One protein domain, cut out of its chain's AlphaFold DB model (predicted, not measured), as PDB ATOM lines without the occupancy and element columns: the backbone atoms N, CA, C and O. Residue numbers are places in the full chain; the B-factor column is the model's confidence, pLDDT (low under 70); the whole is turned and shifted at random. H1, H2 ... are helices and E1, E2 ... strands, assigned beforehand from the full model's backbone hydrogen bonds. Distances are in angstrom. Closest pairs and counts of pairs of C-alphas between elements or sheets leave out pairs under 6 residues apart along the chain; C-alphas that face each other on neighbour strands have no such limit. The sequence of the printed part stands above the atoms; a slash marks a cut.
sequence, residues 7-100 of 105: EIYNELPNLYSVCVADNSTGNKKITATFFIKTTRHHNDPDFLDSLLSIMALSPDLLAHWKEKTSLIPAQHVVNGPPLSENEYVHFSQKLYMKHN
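AT A GLANCE: This is residues 7 to 100 of the 105 residues of an uncharacterized protein of Acinetobacter baumannii (UniProt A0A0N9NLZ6). A strongly twisted sheet of three long strands, E2 - E1 - E3 and all antiparallel, is the middle slab, with H4 slantwise over one face and H2 crossing the other. H3 follows H2 at a corner, and H1 and the E1-E2 hairpin's turn lie toward opposite ends of the longest axis. The printed part has 94 residues, in the order H1 E1 E2 H2 H3 E3 H4, of mixed class. It is compact, with a radius of gyration of the C-alphas of 13.4 A, and only just elongated, spanning 42 by 28 by 25 A.

IN THESE COORDINATES: Find C-alpha 14 at (175.581, 186.993, 187.895); from there E1 runs 25.1 A to residue 22. E2, residues 29 to 38, covers 25.9 A and bends by 57 degrees at residue 32; E3, residues 69 to 76, covers 22.5 A. H4, residues 85 to 99, runs 21.2 A to C-alpha 99 at (157.350, 193.900, 195.478). H2 is residues 47 to 56, 14.5 A; H1 is 7 to 11 and H3 59 to 62.

HOW THE PARTS SIT: Beside inner strand E1, look for N 18 and O 34 of E2, 2.8 A, and N 19 and O 72 of E3, 3.0 A. H4's height over the sheet is 8.6 A; its Tyr 96 and Ile 30 of E2 have their closest C-alphas, 6.2 A. On the opposite face H2, height 8.4 A, runs across the strands, 79 degrees to E3 on the local plane. H2 and H3 only just touch, only at the corner: C-alphas 55 and 61, 5.4 A. H1 and H3 only graze the sheet. Every O i to N i+4 pair is within hydrogen-bond range in H1, H2 and H4; H3 is too short for one.

THE WHOLE: C-alphas 7 and 26 are farthest apart, 43.9 A. The printed part has no cut, no link is long, and no printed residue is under pLDDT 70.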
ATOM      1  N   GLU A   7     179.727 182.035 174.585       83.44
ATOM      2  CA  GLU A   7     181.002 182.104 175.306       83.44
ATOM      3  C   GLU A   7     180.937 183.221 176.342       83.44
ATOM      4  O   GLU A   7     181.064 182.966 177.540       83.44
ATOM      5  N   ILE A   8     180.565 184.427 175.901       83.88
ATOM      6  CA  ILE A   8     180.368 185.578 176.788       83.88
ATOM      7  C   ILE A   8     179.291 185.263 177.828       83.88
ATOM      8  O   ILE A   8     179.469 185.528 179.013       83.88
ATOM      9  N   TYR A   9     178.171 184.659 177.427       85.69
ATOM     10  CA  TYR A   9     177.091 184.336 178.359       85.69
ATOM     11  C   TYR A   9     177.546 183.415 179.497       85.69
ATOM     12  O   TYR A   9     177.073 183.572 180.627       85.69
ATOM     13  N   ASN A  10     178.437 182.464 179.221       84.88
ATOM     14  CA  ASN A  10     178.957 181.532 180.220       84.88
ATOM     15  C   ASN A  10     180.000 182.171 181.150       84.88
ATOM     16  O   ASN A  10     180.128 181.737 182.293       84.88
ATOM     17  N   GLU A  11     180.693 183.220 180.706       87.12
ATOM     18  CA  GLU A  11     181.671 183.954 181.520       87.12
ATOM     19  C   GLU A  11     181.037 184.898 182.550       87.12
ATOM     20  O   GLU A  11     181.703 185.319 183.495       87.12
ATOM     21  N   LEU A  12     179.754 185.244 182.399       89.31
ATOM     22  CA  LEU A  12     179.064 186.181 183.286       89.31
ATOM     23  C   LEU A  12     178.425 185.439 184.483       89.31
ATOM     24  O   LEU A  12     177.386 184.800 184.324       89.31
ATOM     25  N   PRO A  13     178.969 185.525 185.709       88.94
ATOM     26  CA  PRO A  13     178.492 184.728 186.842       88.94
ATOM     27  C   PRO A  13     177.138 185.172 187.404       88.94
ATOM     28  O   PRO A  13     176.452 184.377 188.045       88.94
ATOM     29  N   ASN A  14     176.740 186.434 187.210       91.19
ATOM     30  CA  ASN A  14     175.581 186.993 187.895       91.19
ATOM     31  C   ASN A  14     174.451 187.300 186.920       91.19
ATOM     32  O   ASN A  14     174.594 188.158 186.051       91.19
ATOM     33  N   LEU A  15     173.300 186.655 187.109       92.50
ATOM     34  CA  LEU A  15     172.054 187.013 186.441       92.50
ATOM     35  C   LEU A  15     171.153 187.764 187.420       92.50
ATOM     36  O   LEU A  15     170.836 187.256 188.494       92.50
ATOM     37  N   TYR A  16     170.698 188.948 187.029       93.12
ATOM     38  CA  TYR A  16     169.725 189.727 187.775       93.12
ATOM     39  C   TYR A  16     168.486 189.973 186.934       93.12
ATOM     40  O   TYR A  16     168.562 190.318 185.758       93.12
ATOM     41  N   SER A  17     167.337 189.877 187.581       93.00
ATOM     42  CA  SER A  17     166.139 190.599 187.168       93.00
ATOM     43  C   SER A  17     166.086 191.917 187.925       93.00
ATOM     44  O   SER A  17     166.292 191.933 189.141       93.00
ATOM     45  N   VAL A  18     165.756 193.002 187.250       93.62
ATOM     46  CA  VAL A  18     165.678 194.331 187.842       93.62
ATOM     47  C   VAL A  18     164.289 194.878 187.595       93.62
ATOM     48  O   VAL A  18     163.890 195.097 186.452       93.62
ATOM     49  N   CYS A  19     163.545 195.101 188.673       93.31
ATOM     50  CA  CYS A  19     162.257 195.772 188.593       93.31
ATOM     51  C   CYS A  19     162.439 197.283 188.691       93.31
ATOM     52  O   CYS A  19     163.173 197.778 189.549       93.31
ATOM     53  N   VAL A  20     161.701 198.002 187.853       93.69
ATOM     54  CA  VAL A  20     161.533 199.451 187.947       93.69
ATOM     55  C   VAL A  20     160.250 199.702 188.722       93.69
ATOM     56  O   VAL A  20     159.170 199.272 188.306       93.69
ATOM     57  N   ALA A  21     160.369 200.350 189.876       92.25
ATOM     58  CA  ALA A  21     159.238 200.663 190.734       92.25
ATOM     59  C   ALA A  21     158.966 202.169 190.739       92.25
ATOM     60  O   ALA A  21     159.864 202.946 191.053       92.25
ATOM     61  N   ASP A  22     157.735 202.567 190.428       91.75
ATOM     62  CA  ASP A  22     157.218 203.927 190.579       91.75
ATOM     63  C   ASP A  22     156.628 204.075 191.991       91.75
ATOM     64  O   ASP A  22     155.720 203.338 192.379       91.75
ATOM     65  N   ASN A  23     157.175 205.011 192.770       90.44
ATOM     66  CA  ASN A  23     156.758 205.297 194.144       90.44
ATOM     67  C   ASN A  23     156.027 206.651 194.254       90.44
ATOM     68  O   ASN A  23     155.921 207.223 195.341       90.44
ATOM     69  N   SER A  24     155.551 207.216 193.139       87.38
ATOM     70  CA  SER A  24     154.969 208.566 193.110       87.38
ATOM     71  C   SER A  24     153.635 208.708 193.847       87.38
ATOM     72  O   SER A  24     153.353 209.785 194.374       87.38
ATOM     73  N   THR A  25     152.834 207.644 193.925       79.50
ATOM     74  CA  THR A  25     151.452 207.666 194.436       79.50
ATOM     75  C   THR A  25     151.309 207.144 195.870       79.50
ATOM     76  O   THR A  25     150.208 206.807 196.297       79.50
ATOM     77  N   GLY A  26     152.409 207.046 196.626       75.19
ATOM     78  CA  GLY A  26     152.425 206.506 197.996       75.19
ATOM     79  C   GLY A  26     152.376 204.973 198.073       75.19
ATOM     80  O   GLY A  26     152.771 204.405 199.086       75.19
ATOM     81  N   ASN A  27     151.988 204.311 196.980       82.19
ATOM     82  CA  ASN A  27     152.033 202.865 196.800       82.19
ATOM     83  C   ASN A  27     153.130 202.499 195.798       82.19
ATOM     84  O   ASN A  27     153.279 203.146 194.761       82.19
ATOM     85  N   LYS A  28     153.897 201.450 196.104       86.69
ATOM     86  CA  LYS A  28     154.970 200.970 195.232       86.69
ATOM     87  C   LYS A  28     154.375 200.167 194.083       86.69
ATOM     88  O   LYS A  28     153.924 199.041 194.292       86.69
ATOM     89  N   LYS A  29     154.441 200.715 192.870       90.06
ATOM     90  CA  LYS A  29     153.976 200.046 191.654       90.06
ATOM     91  C   LYS A  29     155.150 199.596 190.799       90.06
ATOM     92  O   LYS A  29     155.960 200.422 190.395       90.06
ATOM     93  N   ILE A  30     155.215 198.316 190.452       90.62
ATOM     94  CA  ILE A  30     156.191 197.841 189.460       90.62
ATOM     95  C   ILE A  30     155.684 198.199 188.060       90.62
ATOM     96  O   ILE A  30     154.565 197.841 187.690       90.62
ATOM     97  N   THR A  31     156.484 198.942 187.295       91.31
ATOM     98  CA  THR A  31     156.107 199.473 185.974       91.31
ATOM     99  C   THR A  31     156.842 198.801 184.826       91.31
ATOM    100  O   THR A  31     156.291 198.720 183.733       91.31
ATOM    101  N   ALA A  32     158.042 198.283 185.080       91.88
ATOM    102  CA  ALA A  32     158.821 197.516 184.122       91.88
ATOM    103  C   ALA A  32     159.712 196.500 184.839       91.88
ATOM    104  O   ALA A  32     159.960 196.587 186.046       91.88
ATOM    105  N   THR A  33     160.197 195.513 184.095       92.00
ATOM    106  CA  THR A  33     161.242 194.591 184.541       92.00
ATOM    107  C   THR A  33     162.165 194.313 183.368       92.00
ATOM    108  O   THR A  33     161.700 194.152 182.243       92.00
ATOM    109  N   PHE A  34     163.463 194.260 183.630       92.50
ATOM    110  CA  PHE A  34     164.461 193.840 182.655       92.50
ATOM    111  C   PHE A  34     165.440 192.862 183.292       92.50
ATOM    112  O   PHE A  34     165.480 192.707 184.513       92.50
ATOM    113  N   PHE A  35     166.223 192.185 182.461       92.31
ATOM    114  CA  PHE A  35     167.212 191.215 182.905       92.31
ATOM    115  C   PHE A  35     168.596 191.642 182.447       92.31
ATOM    116  O   PHE A  35     168.762 192.183 181.356       92.31
ATOM    117  N   ILE A  36     169.585 191.391 183.292       91.62
ATOM    118  CA  ILE A  36     170.989 191.653 183.009       91.62
ATOM    119  C   ILE A  36     171.812 190.471 183.498       91.62
ATOM    120  O   ILE A  36     171.696 190.053 184.651       91.62
ATOM    121  N   LYS A  37     172.675 189.957 182.625       90.62
ATOM    122  CA  LYS A  37     173.769 189.078 183.022       90.62
ATOM    123  C   LYS A  37     175.059 189.892 183.044       90.62
ATOM    124  O   LYS A  37     175.293 190.683 182.136       90.62
ATOM    125  N   THR A  38     175.850 189.785 184.106       91.38
ATOM    126  CA  THR A  38     177.014 190.651 184.337       91.38
ATOM    127  C   THR A  38     178.064 189.975 185.221       91.38
ATOM    128  O   THR A  38     177.768 189.041 185.969       91.38
ATOM    129  N   THR A  39     179.303 190.459 185.154       91.25
ATOM    130  CA  THR A  39     180.369 190.133 186.112       91.25
ATOM    131  C   THR A  39     180.229 190.888 187.427       91.25
ATOM    132  O   THR A  39     180.752 190.437 188.442       91.25
ATOM    133  N   ARG A  40     179.484 191.997 187.436       91.56
ATOM    134  CA  ARG A  40     179.304 192.850 188.614       91.56
ATOM    135  C   ARG A  40     178.418 192.200 189.668       91.56
ATOM    136  O   ARG A  40     177.444 191.509 189.352       91.56
ATOM    137  N   HIS A  41     178.731 192.457 190.927       92.94
ATOM    138  CA  HIS A  41     177.922 192.065 192.070       92.94
ATOM    139  C   HIS A  41     177.049 193.237 192.536       92.94
ATOM    140  O   HIS A  41     177.440 194.394 192.449       92.94
ATOM    141  N   HIS A  42     175.873 192.963 193.106       90.19
ATOM    142  CA  HIS A  42     174.962 194.007 193.599       90.19
ATOM    143  C   HIS A  42     175.493 194.807 194.803       90.19
ATOM    144  O   HIS A  42     174.866 195.776 195.216       90.19
ATOM    145  N   ASN A  43     176.629 194.387 195.367       91.44
ATOM    146  CA  ASN A  43     177.334 195.108 196.430       91.44
ATOM    147  C   ASN A  43     178.415 196.044 195.872       91.44
ATOM    148  O   ASN A  43     179.021 196.784 196.645       91.44
ATOM    149  N   ASP A  44     178.674 195.998 194.562       93.06
ATOM    150  CA  ASP A  44     179.637 196.888 193.933       93.06
ATOM    151  C   ASP A  44     179.076 198.320 193.952       93.06
ATOM    152  O   ASP A  44     177.894 198.526 193.652       93.06
ATOM    153  N   PRO A  45     179.895 199.327 194.296       92.00
ATOM    154  CA  PRO A  45     179.424 200.699 194.485       92.00
ATOM    155  C   PRO A  45     178.838 201.324 193.210       92.00
ATOM    156  O   PRO A  45     177.984 202.199 193.299       92.00
ATOM    157  N   ASP A  46     179.258 200.858 192.035       92.88
ATOM    158  CA  ASP A  46     178.827 201.339 190.719       92.88
ATOM    159  C   ASP A  46     177.745 200.455 190.070       92.88
ATOM    160  O   ASP A  46     177.380 200.643 188.902       92.88
ATOM    161  N   PHE A  47     177.206 199.478 190.809       93.50
ATOM    162  CA  PHE A  47     176.186 198.573 190.285       93.50
ATOM    163  C   PHE A  47     174.919 199.328 189.876       93.50
ATOM    164  O   PHE A  47     174.397 199.115 188.782       93.50
ATOM    165  N   LEU A  48     174.445 200.251 190.717       91.81
ATOM    166  CA  LEU A  48     173.243 201.033 190.424       91.81
ATOM    167  C   LEU A  48     173.430 201.920 189.185       91.81
ATOM    168  O   LEU A  48     172.565 201.932 188.311       91.81
ATOM    169  N   ASP A  49     174.572 202.599 189.073       92.19
ATOM    170  CA  ASP A  49     174.897 203.446 187.918       92.19
ATOM    171  C   ASP A  49     174.976 202.629 186.623       92.19
ATOM    172  O   ASP A  49     174.525 203.070 185.561       92.19
ATOM    173  N   SER A  50     175.481 201.395 186.715       92.81
ATOM    174  CA  SER A  50     175.490 200.451 185.594       92.81
ATOM    175  C   SER A  50     174.070 200.101 185.139       92.81
ATOM    176  O   SER A  50     173.794 200.088 183.939       92.81
ATOM    177  N   LEU A  51     173.140 199.870 186.073       93.62
ATOM    178  CA  LEU A  51     171.736 199.607 185.740       93.62
ATOM    179  C   LEU A  51     171.061 200.815 185.081       93.62
ATOM    180  O   LEU A  51     170.347 200.648 184.093       93.62
ATOM    181  N   LEU A  52     171.307 202.023 185.592       92.44
ATOM    182  CA  LEU A  52     170.778 203.259 185.007       92.44
ATOM    183  C   LEU A  52     171.313 203.488 183.592       92.44
ATOM    184  O   LEU A  52     170.552 203.847 182.693       92.44
ATOM    185  N   SER A  53     172.600 203.214 183.378       92.00
ATOM    186  CA  SER A  53     173.226 203.298 182.058       92.00
ATOM    187  C   SER A  53     172.576 202.332 181.071       92.00
ATOM    188  O   SER A  53     172.295 202.711 179.940       92.00
ATOM    189  N   ILE A  54     172.261 201.108 181.504       90.88
ATOM    190  CA  ILE A  54     171.559 200.117 180.674       90.88
ATOM    191  C   ILE A  54     170.136 200.567 180.351       90.88
ATOM    192  O   ILE A  54     169.708 200.450 179.204       90.88
ATOM    193  N   MET A  55     169.409 201.117 181.325       91.94
ATOM    194  CA  MET A  55     168.079 201.671 181.066       91.94
ATOM    195  C   MET A  55     168.124 202.796 180.033       91.94
ATOM    196  O   MET A  55     167.252 202.853 179.173       91.94
ATOM    197  N   ALA A  56     169.150 203.648 180.064       91.25
ATOM    198  CA  ALA A  56     169.315 204.726 179.092       91.25
ATOM    199  C   ALA A  56     169.543 204.228 177.651       91.25
ATOM    200  O   ALA A  56     169.268 204.967 176.707       91.25
ATOM    201  N   LEU A  57     169.994 202.980 177.461       90.75
ATOM    202  CA  LEU A  57     170.143 202.363 176.135       90.75
ATOM    203  C   LEU A  57     168.805 201.926 175.518       90.75
ATOM    204  O   LEU A  57     168.743 201.662 174.319       90.75
ATOM    205  N   SER A  58     167.736 201.835 176.316       91.25
ATOM    206  CA  SER A  58     166.409 201.419 175.866       91.25
ATOM    207  C   SER A  58     165.394 202.537 176.119       91.25
ATOM    208  O   SER A  58     165.022 202.770 177.270       91.25
ATOM    209  N   PRO A  59     164.892 203.210 175.066       90.38
ATOM    210  CA  PRO A  59     163.872 204.248 175.212       90.38
ATOM    211  C   PRO A  59     162.629 203.770 175.976       90.38
ATOM    212  O   PRO A  59     162.082 204.520 176.782       90.38
ATOM    213  N   ASP A  60     162.232 202.509 175.775       91.12
ATOM    214  CA  ASP A  60     161.081 201.907 176.451       91.12
ATOM    215  C   ASP A  60     161.311 201.785 177.961       91.12
ATOM    216  O   ASP A  60     160.451 202.171 178.749       91.12
ATOM    217  N   LEU A  61     162.489 201.317 178.392       90.31
ATOM    218  CA  LEU A  61     162.828 201.254 179.818       90.31
ATOM    219  C   LEU A  61     162.997 202.648 180.420       90.31
ATOM    220  O   LEU A  61     162.542 202.897 181.539       90.31
ATOM    221  N   LEU A  62     163.621 203.563 179.680       91.31
ATOM    222  CA  LEU A  62     163.838 204.935 180.122       91.31
ATOM    223  C   LEU A  62     162.515 205.680 180.342       91.31
ATOM    224  O   LEU A  62     162.414 206.461 181.285       91.31
ATOM    225  N   ALA A  63     161.473 205.388 179.556       91.81
ATOM    226  CA  ALA A  63     160.133 205.951 179.744       91.81
ATOM    227  C   ALA A  63     159.514 205.619 181.118       91.81
ATOM    228  O   ALA A  63     158.603 206.312 181.584       91.81
ATOM    229  N   HIS A  64     160.014 204.580 181.793       89.56
ATOM    230  CA  HIS A  64     159.599 204.206 183.142       89.56
ATOM    231  C   HIS A  64     160.428 204.856 184.255       89.56
ATOM    232  O   HIS A  64     160.041 204.720 185.415       89.56
ATOM    233  N   TRP A  65     161.521 205.559 183.942       90.38
ATOM    234  CA  TRP A  65     162.364 206.258 184.917       90.38
ATOM    235  C   TRP A  65     161.844 207.678 185.189       90.38
ATOM    236  O   TRP A  65     161.658 208.475 184.270       90.38
ATOM    237  N   LYS A  66     161.587 208.009 186.460       87.81
ATOM    238  CA  LYS A  66     161.043 209.305 186.915       87.81
ATOM    239  C   LYS A  66     161.696 209.709 188.240       87.81
ATOM    240  O   LYS A  66     162.362 208.912 188.883       87.81
ATOM    241  N   GLU A  67     161.435 210.922 188.719       85.62
ATOM    242  CA  GLU A  67     162.019 211.426 189.977       85.62
ATOM    243  C   GLU A  67     161.784 210.498 191.191       85.62
ATOM    244  O   GLU A  67     162.638 210.376 192.061       85.62
ATOM    245  N   LYS A  68     160.643 209.797 191.236       90.38
ATOM    246  CA  LYS A  68     160.265 208.894 192.339       90.38
ATOM    247  C   LYS A  68     160.370 207.409 191.981       90.38
ATOM    248  O   LYS A  68     159.578 206.604 192.480       90.38
ATOM    249  N   THR A  69     161.313 207.026 191.121       91.62
ATOM    250  CA  THR A  69     161.528 205.614 190.763       91.62
ATOM    251  C   THR A  69     162.704 204.982 191.493       91.62
ATOM    252  O   THR A  69     163.702 205.631 191.780       91.62
ATOM    253  N   SER A  70     162.588 203.690 191.789       91.88
ATOM    254  CA  SER A  70     163.647 202.892 192.414       91.88
ATOM    255  C   SER A  70     163.873 201.596 191.646       91.88
ATOM    256  O   SER A  70     162.907 200.995 191.172       91.88
ATOM    257  N   LEU A  71     165.123 201.136 191.593       92.81
ATOM    258  CA  LEU A  71     165.489 199.846 191.013       92.81
ATOM    259  C   LEU A  71     165.584 198.776 192.093       92.81
ATOM    260  O   LEU A  71     166.168 198.998 193.152       92.81
ATOM    261  N   ILE A  72     164.998 197.614 191.818       91.81
ATOM    262  CA  ILE A  72     164.975 196.476 192.738       91.81
ATOM    263  C   ILE A  72     165.621 195.286 192.023       91.81
ATOM    264  O   ILE A  72     164.929 194.576 191.287       91.81
ATOM    265  N   PRO A  73     166.940 195.082 192.182       92.75
ATOM    266  CA  PRO A  73     167.619 193.922 191.632       92.75
ATOM    267  C   PRO A  73     167.315 192.675 192.469       92.75
ATOM    268  O   PRO A  73     167.303 192.709 193.698       92.75
ATOM    269  N   ALA A  74     167.114 191.549 191.795       91.56
ATOM    270  CA  ALA A  74     167.043 190.231 192.406       91.56
ATOM    271  C   ALA A  74     167.943 189.276 191.625       91.56
ATOM    272  O   ALA A  74     167.792 189.123 190.413       91.56
ATOM    273  N   GLN A  75     168.899 188.679 192.332       91.38
ATOM    274  CA  GLN A  75     169.847 187.736 191.759       91.38
ATOM    275  C   GLN A  75     169.180 186.376 191.562       91.38
ATOM    276  O   GLN A  75     168.479 185.884 192.449       91.38
ATOM    277  N   HIS A  76     169.452 185.753 190.421       87.31
ATOM    278  CA  HIS A  76     169.049 184.389 190.110       87.31
ATOM    279  C   HIS A  76     170.285 183.530 189.920       87.31
ATOM    280  O   HIS A  76     171.207 183.894 189.192       87.31
ATOM    281  N   VAL A  77     170.279 182.363 190.553       78.81
ATOM    282  CA  VAL A  77     171.275 181.327 190.286       78.81
ATOM    283  C   VAL A  77     170.763 180.519 189.104       78.81
ATOM    284  O   VAL A  77     169.840 179.720 189.252       78.81
ATOM    285  N   VAL A  78     171.332 180.756 187.926       72.19
ATOM    286  CA  VAL A  78     171.001 180.007 186.711       72.19
ATOM    287  C   VAL A  78     172.278 179.382 186.183       72.19
ATOM    288  O   VAL A  78     173.143 180.067 185.643       72.19
ATOM    289  N   ASN A  79     172.385 178.070 186.368       72.38
ATOM    290  CA  ASN A  79     173.427 177.260 185.759       72.38
ATOM    291  C   ASN A  79     172.872 176.709 184.445       72.38
ATOM    292  O   ASN A  79     171.924 175.925 184.477       72.38
ATOM    293  N   GLY A  80     173.445 177.108 183.310       77.69
ATOM    294  CA  GLY A  80     173.072 176.567 182.003       77.69
ATOM    295  C   GLY A  80     172.725 177.631 180.957       77.69
ATOM    296  O   GLY A  80     173.250 178.746 181.029       77.69
ATOM    297  N   PRO A  81     171.909 177.272 179.949       83.25
ATOM    298  CA  PRO A  81     171.643 178.127 178.798       83.25
ATOM    299  C   PRO A  81     170.880 179.404 179.186       83.25
ATOM    300  O   PRO A  81     170.322 179.488 180.284       83.25
ATOM    301  N   PRO A  82     170.825 180.400 178.282       86.56
ATOM    302  CA  PRO A  82     169.955 181.553 178.442       86.56
ATOM    303  C   PRO A  82     168.522 181.158 178.777       86.56
ATOM    304  O   PRO A  82     167.998 180.183 178.237       86.56
ATOM    305  N   LEU A  83     167.896 181.947 179.649       87.12
ATOM    306  CA  LEU A  83     166.499 181.748 180.007       87.12
ATOM    307  C   LEU A  83     165.619 181.780 178.755       87.12
ATOM    308  O   LEU A  83     165.793 182.612 177.859       87.12
ATOM    309  N   SER A  84     164.640 180.890 178.729       89.00
ATOM    310  CA  SER A  84     163.525 180.959 177.799       89.00
ATOM    311  C   SER A  84     162.624 182.157 178.111       89.00
ATOM    312  O   SER A  84     162.592 182.681 179.226       89.00
ATOM    313  N   GLU A  85     161.829 182.572 177.128       88.06
ATOM    314  CA  GLU A  85     160.834 183.637 177.299       88.06
ATOM    315  C   GLU A  85     159.876 183.353 178.468       88.06
ATOM    316  O   GLU A  85     159.615 184.227 179.296       88.06
ATOM    317  N   ASN A  86     159.428 182.103 178.605       90.19
ATOM    318  CA  ASN A  86     158.547 181.688 179.696       90.19
ATOM    319  C   ASN A  86     159.207 181.847 181.072       90.19
ATOM    320  O   ASN A  86     158.540 182.238 182.032       90.19
ATOM    321  N   GLU A  87     160.507 181.577 181.182       89.50
ATOM    322  CA  GLU A  87     161.249 181.770 182.429       89.50
ATOM    323  C   GLU A  87     161.409 183.256 182.756       89.50
ATOM    324  O   GLU A  87     161.172 183.653 183.898       89.50
ATOM    325  N   TYR A  88     161.717 184.098 181.762       88.75
ATOM    326  CA  TYR A  88     161.749 185.553 181.947       88.75
ATOM    327  C   TYR A  88     160.407 186.090 182.464       88.75
ATOM    328  O   TYR A  88     160.370 186.866 183.429       88.75
ATOM    329  N   VAL A  89     159.292 185.646 181.875       89.62
ATOM    330  CA  VAL A  89     157.943 186.027 182.319       89.62
ATOM    331  C   VAL A  89     157.674 185.527 183.737       89.62
ATOM    332  O   VAL A  89     157.222 186.301 184.582       89.62
ATOM    333  N   HIS A  90     158.001 184.268 184.036       89.50
ATOM    334  CA  HIS A  90     157.795 183.683 185.361       89.50
ATOM    335  C   HIS A  90     158.554 184.443 186.460       89.50
ATOM    336  O   HIS A  90     157.976 184.798 187.493       89.50
ATOM    337  N   PHE A  91     159.834 184.757 186.239       88.50
ATOM    338  CA  PHE A  91     160.618 185.546 187.192       88.50
ATOM    339  C   PHE A  91     160.053 186.956 187.366       88.50
ATOM    340  O   PHE A  91     159.937 187.429 188.499       88.50
ATOM    341  N   SER A  92     159.635 187.597 186.273       88.44
ATOM    342  CA  SER A  92     159.017 188.927 186.314       88.44
ATOM    343  C   SER A  92     157.729 188.926 187.140       88.44
ATOM    344  O   SER A  92     157.554 189.778 188.009       88.44
ATOM    345  N   GLN A  93     156.859 187.930 186.948       88.56
ATOM    346  CA  GLN A  93     155.632 187.762 187.734       88.56
ATOM    347  C   GLN A  93     155.929 187.560 189.221       88.56
ATOM    348  O   GLN A  93     155.303 188.193 190.070       88.56
ATOM    349  N   LYS A  94     156.911 186.717 189.558       88.50
ATOM    350  CA  LYS A  94     157.303 186.468 190.952       88.50
ATOM    351  C   LYS A  94     157.766 187.746 191.651       88.50
ATOM    352  O   LYS A  94     157.408 187.983 192.803       88.50
ATOM    353  N   LEU A  95     158.550 188.574 190.965       84.62
ATOM    354  CA  LEU A  95     159.033 189.842 191.519       84.62
ATOM    355  C   LEU A  95     157.928 190.875 191.626       84.62
ATOM    356  O   LEU A  95     157.847 191.557 192.646       84.62
ATOM    357  N   TYR A  96     157.069 190.946 190.609       86.94
ATOM    358  CA  TYR A  96     155.877 191.776 190.635       86.94
ATOM    359  C   TYR A  96     155.041 191.446 191.872       86.94
ATOM    360  O   TYR A  96     154.830 192.314 192.707       86.94
ATOM    361  N   MET A  97     154.674 190.182 192.078       87.25
ATOM    362  CA  MET A  97     153.873 189.764 193.235       87.25
ATOM    363  C   MET A  97     154.563 190.026 194.581       87.25
ATOM    364  O   MET A  97     153.895 190.309 195.570       87.25
ATOM    365  N   LYS A  98     155.897 189.933 194.638       85.94
ATOM    366  CA  LYS A  98     156.669 190.151 195.869       85.94
ATOM    367  C   LYS A  98     156.800 191.628 196.244       85.94
ATOM    368  O   LYS A  98     156.853 191.950 197.429       85.94
ATOM    369  N   HIS A  99     156.947 192.508 195.256       84.06
ATOM    370  CA  HIS A  99     157.350 193.900 195.478       84.06
ATOM    371  C   HIS A  99     156.287 194.931 195.106       84.06
ATOM    372  O   HIS A  99     156.384 196.071 195.562       84.06
ATOM    373  N   ASN A 100     155.295 194.564 194.300       82.50
ATOM    374  CA  ASN A 100     154.167 195.426 193.991       82.50
ATOM    375  C   ASN A 100     153.245 195.486 195.210       82.50
ATOM    376  O   ASN A 100     152.638 194.489 195.594       82.50
TER     377      ASN A 100